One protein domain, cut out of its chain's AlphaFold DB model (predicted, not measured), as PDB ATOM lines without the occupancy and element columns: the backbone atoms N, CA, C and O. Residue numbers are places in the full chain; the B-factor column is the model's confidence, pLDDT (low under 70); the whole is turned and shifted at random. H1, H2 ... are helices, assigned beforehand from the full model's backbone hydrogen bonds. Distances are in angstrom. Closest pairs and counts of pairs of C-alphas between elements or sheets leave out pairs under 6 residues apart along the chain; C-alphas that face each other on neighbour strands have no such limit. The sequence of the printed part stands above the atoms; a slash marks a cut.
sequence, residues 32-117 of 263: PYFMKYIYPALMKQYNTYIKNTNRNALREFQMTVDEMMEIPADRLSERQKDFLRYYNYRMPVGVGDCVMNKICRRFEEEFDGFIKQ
ATOM      1  N   PRO A  32      88.872  21.698  12.067       92.94
ATOM      2  CA  PRO A  32      88.067  21.026  13.085       92.94
ATOM      3  C   PRO A  32      88.794  19.827  13.699       92.94
ATOM      4  O   PRO A  32      89.515  19.123  12.993       92.94
ATOM      5  N   TYR A  33      88.567  19.575  14.988       93.69
ATOM      6  CA  TYR A  33      89.116  18.445  15.744       93.69
ATOM      7  C   TYR A  33      89.031  17.115  14.989       93.69
ATOM      8  O   TYR A  33      90.041  16.423  14.880       93.69
ATOM      9  N   PHE A  34      87.887  16.815  14.369       92.44
ATOM     10  CA  PHE A  34      87.693  15.611  13.556       92.44
ATOM     11  C   PHE A  34      88.784  15.392  12.489       92.44
ATOM     12  O   PHE A  34      89.196  14.261  12.234       92.44
ATOM     13  N   MET A  35      89.316  16.463  11.888       92.25
ATOM     14  CA  MET A  35      90.320  16.356  10.825       92.25
ATOM     15  C   MET A  35      91.632  15.709  11.287       92.25
ATOM     16  O   MET A  35      92.411  15.273  10.438       92.25
ATOM     17  N   LYS A  36      91.886  15.599  12.598       92.94
ATOM     18  CA  LYS A  36      93.044  14.854  13.111       92.94
ATOM     19  C   LYS A  36      93.026  13.391  12.645       92.94
ATOM     20  O   LYS A  36      94.081  12.852  12.349       92.94
ATOM     21  N   TYR A  37      91.849  12.781  12.490       88.50
ATOM     22  CA  TYR A  37      91.717  11.397  12.021       88.50
ATOM     23  C   TYR A  37      91.992  11.234  10.522       88.50
ATOM     24  O   TYR A  37      92.348  10.147  10.083       88.50
ATOM     25  N   ILE A  38      91.870  12.313   9.744       90.19
ATOM     26  CA  ILE A  38      92.138  12.310   8.299       90.19
ATOM     27  C   ILE A  38      93.617  12.586   8.016       90.19
ATOM     28  O   ILE A  38      94.188  12.020   7.087       90.19
ATOM     29  N   TYR A  39      94.252  13.463   8.801       91.06
ATOM     30  CA  TYR A  39      95.611  13.935   8.537       91.06
ATOM     31  C   TYR A  39      96.600  13.451   9.613       91.06
ATOM     32  O   TYR A  39      96.664  14.049  10.693       91.06
ATOM     33  N   PRO A  40      97.461  12.451   9.321       90.31
ATOM     34  CA  PRO A  40      98.405  11.896  10.297       90.31
ATOM     35  C   PRO A  40      99.356  12.929  10.919       90.31
ATOM     36  O   PRO A  40      99.641  12.880  12.115       90.31
ATOM     37  N   ALA A  41      99.820  13.905  10.133       92.31
ATOM     38  CA  ALA A  41     100.672  14.984  10.634       92.31
ATOM     39  C   ALA A  41      99.948  15.856  11.678       92.31
ATOM     40  O   ALA A  41     100.531  16.202  12.706       92.31
ATOM     41  N   LEU A  42      98.661  16.147  11.451       92.06
ATOM     42  CA  LEU A  42      97.825  16.908  12.379       92.06
ATOM     43  C   LEU A  42      97.537  16.102  13.652       92.06
ATOM     44  O   LEU A  42      97.622  16.652  14.747       92.06
ATOM     45  N   MET A  43      97.282  14.793  13.527       92.19
ATOM     46  CA  MET A  43      97.157  13.884  14.674       92.19
ATOM     47  C   MET A  43      98.418  13.897  15.539       92.19
ATOM     48  O   MET A  43      98.344  14.042  16.758       92.19
ATOM     49  N   LYS A  44      99.597  13.790  14.911       93.94
ATOM     50  CA  LYS A  44     100.886  13.838  15.610       93.94
ATOM     51  C   LYS A  44     101.076  15.169  16.335       93.94
ATOM     52  O   LYS A  44     101.495  15.168  17.494       93.94
ATOM     53  N   GLN A  45     100.752  16.285  15.681       94.69
ATOM     54  CA  GLN A  45     100.829  17.619  16.274       94.69
ATOM     55  C   GLN A  45      99.887  17.756  17.478       94.69
ATOM     56  O   GLN A  45     100.328  18.190  18.542       94.69
ATOM     57  N   TYR A  46      98.628  17.331  17.336       95.25
ATOM     58  CA  TYR A  46      97.634  17.311  18.410       95.25
ATOM     59  C   TYR A  46      98.108  16.470  19.602       95.25
ATOM     60  O   TYR A  46      98.229  16.985  20.709       95.25
ATOM     61  N   ASN A  47      98.482  15.208  19.377       93.38
ATOM     62  CA  ASN A  47      98.919  14.302  20.443       93.38
ATOM     63  C   ASN A  47     100.164  14.824  21.174       93.38
ATOM     64  O   ASN A  47     100.258  14.736  22.398       93.38
ATOM     65  N   THR A  48     101.123  15.384  20.430       95.12
ATOM     66  CA  THR A  48     102.339  15.972  21.008       95.12
ATOM     67  C   THR A  48     102.005  17.185  21.868       95.12
ATOM     68  O   THR A  48     102.560  17.334  22.957       95.12
ATOM     69  N   TYR A  49     101.088  18.033  21.397       95.88
ATOM     70  CA  TYR A  49     100.613  19.193  22.137       95.88
ATOM     71  C   TYR A  49      99.970  18.775  23.463       95.88
ATOM     72  O   TYR A  49     100.492  19.159  24.505       95.88
ATOM     73  N   ILE A  50      98.952  17.904  23.422       94.69
ATOM     74  CA  ILE A  50      98.238  17.402  24.611       94.69
ATOM     75  C   ILE A  50      99.203  16.764  25.614       94.69
ATOM     76  O   ILE A  50      99.178  17.072  26.805       94.69
ATOM     77  N   LYS A  51     100.119  15.909  25.143       93.75
ATOM     78  CA  LYS A  51     101.107  15.248  26.006       93.75
ATOM     79  C   LYS A  51     102.027  16.254  26.703       93.75
ATOM     80  O   LYS A  51     102.318  16.107  27.890       93.75
ATOM     81  N   ASN A  52     102.510  17.259  25.975       93.44
ATOM     82  CA  ASN A  52     103.409  18.267  26.528       93.44
ATOM     83  C   ASN A  52     102.686  19.204  27.502       93.44
ATOM     84  O   ASN A  52     103.247  19.510  28.553       93.44
ATOM     85  N   THR A  53     101.461  19.633  27.187       93.19
ATOM     86  CA  THR A  53     100.667  20.497  28.070       93.19
ATOM     87  C   THR A  53     100.254  19.770  29.338       93.19
ATOM     88  O   THR A  53     100.443  20.332  30.408       93.19
ATOM     89  N   ASN A  54      99.819  18.508  29.254       90.81
ATOM     90  CA  ASN A  54      99.520  17.699  30.439       90.81
ATOM     91  C   ASN A  54     100.760  17.488  31.311       90.81
ATOM     92  O   ASN A  54     100.686  17.633  32.525       90.81
ATOM     93  N   ARG A  55     101.934  17.234  30.718       91.25
ATOM     94  CA  ARG A  55     103.187  17.144  31.486       91.25
ATOM     95  C   ARG A  55     103.528  18.456  32.199       91.25
ATOM     96  O   ARG A  55     104.055  18.418  33.305       91.25
ATOM     97  N   ASN A  56     103.274  19.599  31.565       91.81
ATOM     98  CA  ASN A  56     103.509  20.903  32.181       91.81
ATOM     99  C   ASN A  56     102.494  21.178  33.299       91.81
ATOM    100  O   ASN A  56     102.906  21.579  34.382       91.81
ATOM    101  N   ALA A  57     101.212  20.881  33.070       91.94
ATOM    102  CA  ALA A  57     100.157  21.017  34.069       91.94
ATOM    103  C   ALA A  57     100.430  20.143  35.304       91.94
ATOM    104  O   ALA A  57     100.379  20.637  36.424       91.94
ATOM    105  N   LEU A  58     100.862  18.894  35.106       89.88
ATOM    106  CA  LEU A  58     101.246  17.995  36.199       89.88
ATOM    107  C   LEU A  58     102.443  18.518  37.003       89.88
ATOM    108  O   LEU A  58     102.497  18.339  38.214       89.88
ATOM    109  N   ARG A  59     103.414  19.171  36.355       88.00
ATOM    110  CA  ARG A  59     104.578  19.749  37.048       88.00
ATOM    111  C   ARG A  59     104.224  20.995  37.853       88.00
ATOM    112  O   ARG A  59     104.792  21.192  38.918       88.00
ATOM    113  N   GLU A  60     103.351  21.841  37.317       92.12
ATOM    114  CA  GLU A  60     103.028  23.146  37.903       92.12
ATOM    115  C   GLU A  60     101.877  23.063  38.917       92.12
ATOM    116  O   GLU A  60     101.925  23.722  39.950       92.12
ATOM    117  N   PHE A  61     100.875  22.220  38.658       91.62
ATOM    118  CA  PHE A  61      99.622  22.152  39.418       91.62
ATOM    119  C   PHE A  61      99.301  20.760  39.974       91.62
ATOM    120  O   PHE A  61      98.274  20.606  40.625       91.62
ATOM    121  N   GLN A  62     100.143  19.749  39.715       90.56
ATOM    122  CA  GLN A  62      99.928  18.356  40.149       90.56
ATOM    123  C   GLN A  62      98.621  17.720  39.642       90.56
ATOM    124  O   GLN A  62      98.150  16.738  40.201       90.56
ATOM    125  N   MET A  63      98.070  18.251  38.550       91.44
ATOM    126  CA  MET A  63      96.862  17.758  37.888       91.44
ATOM    127  C   MET A  63      97.002  17.882  36.372       91.44
ATOM    128  O   MET A  63      97.810  18.663  35.857       91.44
ATOM    129  N   THR A  64      96.230  17.092  35.647       91.12
ATOM    130  CA  THR A  64      96.102  17.165  34.192       91.12
ATOM    131  C   THR A  64      95.261  18.369  33.772       91.12
ATOM    132  O   THR A  64      94.595  19.015  34.581       91.12
ATOM    133  N   VAL A  65      95.308  18.705  32.481       90.31
ATOM    134  CA  VAL A  65      94.477  19.783  31.940       90.31
ATOM    135  C   VAL A  65      92.995  19.420  32.010       90.31
ATOM    136  O   VAL A  65      92.192  20.294  32.317       90.31
ATOM    137  N   ASP A  66      92.645  18.154  31.781       89.00
ATOM    138  CA  ASP A  66      91.255  17.689  31.811       89.00
ATOM    139  C   ASP A  66      90.671  17.813  33.229       89.00
ATOM    140  O   ASP A  66      89.645  18.464  33.407       89.00
ATOM    141  N   GLU A  67      91.396  17.345  34.254       89.56
ATOM    142  CA  GLU A  67      91.017  17.533  35.669       89.56
ATOM    143  C   GLU A  67      90.876  19.021  36.033       89.56
ATOM    144  O   GLU A  67      89.978  19.407  36.775       89.56
ATOM    145  N   MET A  68      91.739  19.884  35.488       91.12
ATOM    146  CA  MET A  68      91.667  21.329  35.720       91.12
ATOM    147  C   MET A  68      90.424  21.970  35.082       91.12
ATOM    148  O   MET A  68      89.910  22.949  35.623       91.12
ATOM    149  N   MET A  69      89.938  21.451  33.948       87.88
ATOM    150  CA  MET A  69      88.724  21.948  33.287       87.88
ATOM    151  C   MET A  69      87.436  21.564  34.022       87.88
ATOM    152  O   MET A  69      86.426  22.242  33.851       87.88
ATOM    153  N   GLU A  70      87.466  20.511  34.839       90.75
ATOM    154  CA  GLU A  70      86.333  20.097  35.673       90.75
ATOM    155  C   GLU A  70      86.158  20.987  36.917       90.75
ATOM    156  O   GLU A  70      85.086  21.013  37.527       90.75
ATOM    157  N   ILE A  71      87.191  21.752  37.294       88.81
ATOM    158  CA  ILE A  71      87.136  22.666  38.438       88.81
ATOM    159  C   ILE A  71      86.250  23.879  38.095       88.81
ATOM    160  O   ILE A  71      86.464  24.535  37.072       88.81
ATOM    161  N   PRO A  72      85.301  24.257  38.973       88.50
ATOM    162  CA  PRO A  72      84.504  25.471  38.809       88.50
ATOM    163  C   PRO A  72      85.351  26.747  38.626       88.50
ATOM    164  O   PRO A  72      86.369  26.942  39.295       88.50
ATOM    165  N   ALA A  73      84.911  27.648  37.739       82.12
ATOM    166  CA  ALA A  73      85.640  28.867  37.352       82.12
ATOM    167  C   ALA A  73      85.962  29.822  38.518       82.12
ATOM    168  O   ALA A  73      86.958  30.547  38.472       82.12
ATOM    169  N   ASP A  74      85.133  29.816  39.557       85.81
ATOM    170  CA  ASP A  74      85.282  30.573  40.802       85.81
ATOM    171  C   ASP A  74      86.379  30.014  41.720       85.81
ATOM    172  O   ASP A  74      86.940  30.753  42.526       85.81
ATOM    173  N   ARG A  75      86.722  28.728  41.574       85.50
ATOM    174  CA  ARG A  75      87.734  28.032  42.387       85.50
ATOM    175  C   ARG A  75      89.101  27.932  41.712       85.50
ATOM    176  O   ARG A  75      90.072  27.537  42.352       85.50
ATOM    177  N   LEU A  76      89.180  28.284  40.431       88.12
ATOM    178  CA  LEU A  76      90.426  28.327  39.674       88.12
ATOM    179  C   LEU A  76      91.263  29.541  40.094       88.12
ATOM    180  O   LEU A  76      90.786  30.678  40.105       88.12
ATOM    181  N   SER A  77      92.542  29.312  40.380       90.44
ATOM    182  CA  SER A  77      93.503  30.401  40.571       90.44
ATOM    183  C   SER A  77      93.692  31.193  39.274       90.44
ATOM    184  O   SER A  77      93.573  30.649  38.173       90.44
ATOM    185  N   GLU A  78      94.070  32.468  39.383       91.38
ATOM    186  CA  GLU A  78      94.381  33.311  38.216       91.38
ATOM    187  C   GLU A  78      95.429  32.665  37.300       91.38
ATOM    188  O   GLU A  78      95.320  32.698  36.074       91.38
ATOM    189  N   ARG A  79      96.398  31.961  37.896       91.38
ATOM    190  CA  ARG A  79      97.429  31.238  37.154       91.38
ATOM    191  C   ARG A  79      96.866  30.064  36.346       91.38
ATOM    192  O   ARG A  79      97.278  29.867  35.204       91.38
ATOM    193  N   GLN A  80      95.919  29.311  36.905       90.62
ATOM    194  CA  GLN A  80      95.239  28.226  36.193       90.62
ATOM    195  C   GLN A  80      94.330  28.769  35.082       90.62
ATOM    196  O   GLN A  80      94.331  28.228  33.978       90.62
ATOM    197  N   LYS A  81      93.621  29.881  35.321       91.12
ATOM    198  CA  LYS A  81      92.810  30.553  34.288       91.12
ATOM    199  C   LYS A  81      93.666  30.984  33.100       91.12
ATOM    200  O   LYS A  81      93.319  30.704  31.951       91.12
ATOM    201  N   ASP A  82      94.812  31.610  33.364       92.38
ATOM    202  CA  ASP A  82      95.763  31.984  32.318       92.38
ATOM    203  C   ASP A  82      96.300  30.754  31.575       92.38
ATOM    204  O   ASP A  82      96.374  30.763  30.343       92.38
ATOM    205  N   PHE A  83      96.626  29.677  32.296       93.19
ATOM    206  CA  PHE A  83      97.080  28.428  31.688       93.19
ATOM    207  C   PHE A  83      96.028  27.847  30.731       93.19
ATOM    208  O   PHE A  83      96.350  27.556  29.577       93.19
ATOM    209  N   LEU A  84      94.764  27.751  31.159       91.62
ATOM    210  CA  LEU A  84      93.653  27.272  30.329       91.62
ATOM    211  C   LEU A  84      93.393  28.184  29.123       91.62
ATOM    212  O   LEU A  84      93.134  27.699  28.018       91.62
ATOM    213  N   ARG A  85      93.528  29.506  29.288       89.88
ATOM    214  CA  ARG A  85      93.429  30.455  28.170       89.88
ATOM    215  C   ARG A  85      94.497  30.172  27.116       89.88
ATOM    216  O   ARG A  85      94.179  30.079  25.930       89.88
ATOM    217  N   TYR A  86      95.754  30.006  27.528       90.25
ATOM    218  CA  TYR A  86      96.847  29.675  26.608       90.25
ATOM    219  C   TYR A  86      96.717  28.276  26.010       90.25
ATOM    220  O   TYR A  86      97.096  28.089  24.851       90.25
ATOM    221  N   TYR A  87      96.172  27.326  26.768       92.38
ATOM    222  CA  TYR A  87      95.858  25.991  26.281       92.38
ATOM    223  C   TYR A  87      94.885  26.074  25.096       92.38
ATOM    224  O   TYR A  87      95.241  25.747  23.965       92.38
ATOM    225  N   ASN A  88      93.709  26.667  25.306       88.88
ATOM    226  CA  ASN A  88      92.694  26.832  24.261       88.88
ATOM    227  C   ASN A  88      93.209  27.650  23.064       88.88
ATOM    228  O   ASN A  88      92.999  27.287  21.904       88.88
ATOM    229  N   TYR A  89      93.962  28.721  23.328       86.62
ATOM    230  CA  TYR A  89      94.533  29.559  22.278       86.62
ATOM    231  C   TYR A  89      95.561  28.815  21.413       86.62
ATOM    232  O   TYR A  89      95.570  28.978  20.192       86.62
ATOM    233  N   ARG A  90      96.411  27.966  22.005       90.25
ATOM    234  CA  ARG A  90      97.454  27.217  21.280       90.25
ATOM    235  C   ARG A  90      97.009  25.839  20.786       90.25
ATOM    236  O   ARG A  90      97.809  25.174  20.129       90.25
ATOM    237  N   MET A  91      95.760  25.434  21.036       91.81
ATOM    238  CA  MET A  91      95.198  24.193  20.497       91.81
ATOM    239  C   MET A  91      95.448  24.086  18.983       91.81
ATOM    240  O   MET A  91      95.046  24.997  18.257       91.81
ATOM    241  N   PRO A  92      96.066  22.999  18.479       92.69
ATOM    242  CA  PRO A  92      96.337  22.835  17.045       92.69
ATOM    243  C   PRO A  92      95.084  22.676  16.172       92.69
ATOM    244  O   PRO A  92      95.153  22.824  14.954       92.69
ATOM    245  N   VAL A  93      93.946  22.346  16.787       92.94
ATOM    246  CA  VAL A  93      92.667  22.079  16.120       92.94
ATOM    247  C   VAL A  93      91.546  22.893  16.758       92.94
ATOM    248  O   VAL A  93      91.603  23.235  17.938       92.94
ATOM    249  N   GLY A  94      90.515  23.194  15.975       90.75
ATOM    250  CA  GLY A  94      89.289  23.827  16.441       90.75
ATOM    251  C   GLY A  94      88.397  22.808  17.145       90.75
ATOM    252  O   GLY A  94      87.846  21.912  16.502       90.75
ATOM    253  N   VAL A  95      88.240  22.962  18.458       87.44
ATOM    254  CA  VAL A  95      87.421  22.091  19.323       87.44
ATOM    255  C   VAL A  95      85.973  22.575  19.479       87.44
ATOM    256  O   VAL A  95      85.254  22.066  20.324       87.44
ATOM    257  N   GLY A  96      85.529  23.543  18.674       86.00
ATOM    258  CA  GLY A  96      84.159  24.064  18.730       86.00
ATOM    259  C   GLY A  96      83.091  23.066  18.265       86.00
ATOM    260  O   GLY A  96      83.393  22.047  17.639       86.00
ATOM    261  N   ASP A  97      81.826  23.397  18.509       88.06
ATOM    262  CA  ASP A  97      80.659  22.535  18.268       88.06
ATOM    263  C   ASP A  97      80.157  22.556  16.816       88.06
ATOM    264  O   ASP A  97      78.960  22.668  16.535       88.06
ATOM    265  N   CYS A  98      81.071  22.433  15.854       88.12
ATOM    266  CA  CYS A  98      80.684  22.226  14.463       88.12
ATOM    267  C   CYS A  98      80.101  20.815  14.263       88.12
ATOM    268  O   CYS A  98      80.405  19.888  15.015       88.12
ATOM    269  N   VAL A  99      79.287  20.636  13.216       90.00
ATOM    270  CA  VAL A  99      78.611  19.359  12.904       90.00
ATOM    271  C   VAL A  99      79.593  18.182  12.888       90.00
ATOM    272  O   VAL A  99      79.337  17.159  13.516       90.00
ATOM    273  N   MET A 100      80.757  18.356  12.256       88.69
ATOM    274  CA  MET A 100      81.790  17.316  12.180       88.69
ATOM    275  C   MET A 100      82.330  16.915  13.555       88.69
ATOM    276  O   MET A 100      82.514  15.731  13.817       88.69
ATOM    277  N   ASN A 101      82.567  17.880  14.447       92.25
ATOM    278  CA  ASN A 101      83.062  17.594  15.791       92.25
ATOM    279  C   ASN A 101      81.981  16.947  16.666       92.25
ATOM    280  O   ASN A 101      82.304  16.054  17.440       92.25
ATOM    281  N   LYS A 102      80.707  17.337  16.515       92.75
ATOM    282  CA  LYS A 102      79.585  16.689  17.217       92.75
ATOM    283  C   LYS A 102      79.458  15.217  16.838       92.75
ATOM    284  O   LYS A 102      79.360  14.368  17.715       92.75
ATOM    285  N   ILE A 103      79.505  14.920  15.537       89.81
ATOM    286  CA  ILE A 103      79.503  13.540  15.038       89.81
ATOM    287  C   ILE A 103      80.714  12.795  15.599       89.81
ATOM    288  O   ILE A 103      80.558  11.721  16.163       89.81
ATOM    289  N   CYS A 104      81.905  13.392  15.508       89.56
ATOM    290  CA  CYS A 104      83.137  12.799  16.021       89.56
ATOM    291  C   CYS A 104      83.039  12.424  17.505       89.56
ATOM    292  O   CYS A 104      83.374  11.298  17.847       89.56
ATOM    293  N   ARG A 105      82.557  13.328  18.368       90.31
ATOM    294  CA  ARG A 105      82.401  13.051  19.804       90.31
ATOM    295  C   ARG A 105      81.388  11.949  20.066       90.31
ATOM    296  O   ARG A 105      81.679  11.059  20.843       90.31
ATOM    297  N   ARG A 106      80.260  11.941  19.348       90.12
ATOM    298  CA  ARG A 106      79.274  10.861  19.472       90.12
ATOM    299  C   ARG A 106      79.856   9.500  19.077       90.12
ATOM    300  O   ARG A 106      79.590   8.511  19.738       90.12
ATOM    301  N   PHE A 107      80.668   9.445  18.020       87.81
ATOM    302  CA  PHE A 107      81.401   8.225  17.668       87.81
ATOM    303  C   PHE A 107      82.432   7.848  18.738       87.81
ATOM    304  O   PHE A 107      82.559   6.677  19.068       87.81
ATOM    305  N   GLU A 108      83.177   8.809  19.277       87.06
ATOM    306  CA  GLU A 108      84.120   8.538  20.364       87.06
ATOM    307  C   GLU A 108      83.384   7.985  21.595       87.06
ATOM    308  O   GLU A 108      83.781   6.943  22.085       87.06
ATOM    309  N   GLU A 109      82.273   8.582  22.023       87.81
ATOM    310  CA  GLU A 109      81.469   8.140  23.175       87.81
ATOM    311  C   GLU A 109      80.898   6.720  23.014       87.81
ATOM    312  O   GLU A 109      80.986   5.920  23.940       87.81
ATOM    313  N   GLU A 110      80.346   6.384  21.844       86.81
ATOM    314  CA  GLU A 110      79.741   5.064  21.593       86.81
ATOM    315  C   GLU A 110      80.788   3.945  21.455       86.81
ATOM    316  O   GLU A 110      80.523   2.789  21.786       86.81
ATOM    317  N   PHE A 111      81.981   4.265  20.942       80.31
ATOM    318  CA  PHE A 111      83.014   3.270  20.629       80.31
ATOM    319  C   PHE A 111      84.219   3.289  21.582       80.31
ATOM    320  O   PHE A 111      85.100   2.424  21.457       80.31
ATOM    321  N   ASP A 112      84.290   4.229  22.530       74.62
ATOM    322  CA  ASP A 112      85.345   4.227  23.541       74.62
ATOM    323  C   ASP A 112      85.236   2.965  24.407       74.62
ATOM    324  O   ASP A 112      84.163   2.462  24.730       74.62
ATOM    325  N   GLY A 113      86.381   2.361  24.710       65.31
ATOM    326  CA  GLY A 113      86.451   1.071  25.401       65.31
ATOM    327  C   GLY A 113      86.118  -0.166  24.547       65.31
ATOM    328  O   GLY A 113      86.799  -1.180  24.714       65.31
ATOM    329  N   PHE A 114      85.191  -0.102  23.582       64.56
ATOM    330  CA  PHE A 114      84.785  -1.264  22.764       64.56
ATOM    331  C   PHE A 114      85.942  -1.870  21.961       64.56
ATOM    332  O   PHE A 114      86.145  -3.085  21.965       64.56
ATOM    333  N   ILE A 115      86.749  -1.032  21.303       58.25
ATOM    334  CA  ILE A 115      87.884  -1.503  20.489       58.25
ATOM    335  C   ILE A 115      88.998  -2.085  21.374       58.25
ATOM    336  O   ILE A 115      89.648  -3.057  21.002       58.25
ATOM    337  N   LYS A 116      89.221  -1.528  22.572       54.88
ATOM    338  CA  LYS A 116      90.248  -2.040  23.499       54.88
ATOM    339  C   LYS A 116      89.832  -3.365  24.143       54.88
ATOM    340  O   LYS A 116      90.690  -4.208  24.391       54.88
ATOM    341  N   GLN A 117      88.540  -3.552  24.406       53.22
ATOM    342  CA  GLN A 117      88.007  -4.769  25.022       53.22
ATOM    343  C   GLN A 117      87.841  -5.915  24.012       53.22
ATOM    344  O   GLN A 117      88.154  -7.057  24.342       53.22
TER     345      GLN A 117
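Overview. This is residues 32 to 117 of the 263 residues of an uncharacterized protein of Clostridium sp. CAG:678 (UniProt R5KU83). One long helix, H2, runs the length of the body, and H4 runs back alongside it the opposite way, leaving a loose pair with short H3 set crosswise near residues 53 to 57 of H2 and 80 to 84 of H4. At the other end, where H2 begins, short H1 makes a corner with H2 and packs on the first part of H5; the later part of H5, from residue 106, and H6 stick out from the body as an arm. The printed part has 86 residues with six named helices, H1 to H6 in that order along the chain, and no named strand; the class is all helix. The whole is only just loose, close to compact, with a radius of gyration of the C-alphas of 14.5 A, and spans 35 by 27 by 26 A.

Arrangement. The longest helix is H2, residues 40 to 61. H4, residues 78 to 90, is close to H2 but not clearly touching; their closest C-alphas, those of Thr 53 and Tyr 87, are 7.5 A apart. These two run opposite ways at a shallow tilt of 7 degrees. H3, residues 65 to 70, only just touches H2, with 3 pairs of C-alphas within 8 A, by residues 53 to 57 of H2 alone; the closest C-alphas are those of Asn 54 and Val 65, 5.7 A. They run the same way at a steep tilt of 69.6 degrees, only just short of about perpendicular. H3 also only just touches H4, with 3 such pairs, by residues 80 to 84 of H4 alone; the closest C-alphas are those of Val 65 and Leu 84, 7.7 A, and the two run opposite ways at a steep tilt of 62 degrees. H1, residues 33 to 37, and H2 touch only at the corner by their link, the closest C-alphas being those of Lys 36 and Met 43, 4.5 A. H1 touches H5, residues 99 to 111, by residues 100 to 104 of H5 alone; the closest C-alphas are those of Phe 34 and Asn 101, 5.5 A. H5 and H6, residues 114 to 117, meet only through their link. H2 and H5 are apart, and so are H4 and H5. In H2, H3, H4 and H5 every O i to N i+4 pair is within hydrogen-bond range; in H1 it is 0 of 1, with 2 of 2 O i to N i+3 pairs within range, and H6 is too short for an O i to N i+4 pair.

Along the chain. H2 measures 30.9 A from C-alpha 40 at (98.405, 11.896, 10.297) to C-alpha 61 at (99.622, 22.152, 39.418). H4 measures 18.3 A and H5 18.4 A; H3, H1 and H6 are 9.0, 8.4 and 5.3 A long. H6 ends at C-alpha 117, at (88.007, -4.769, 25.022).

Size, cuts and confidence. The C-alphas of Glu 78 and Gln 117, 40.8 A, are the two farthest apart. Residues 106 to 117 stand free. The printed part has no cut and no long link. Residues 113 to 117 have pLDDT under 70; the mean of the printed part is 88.5.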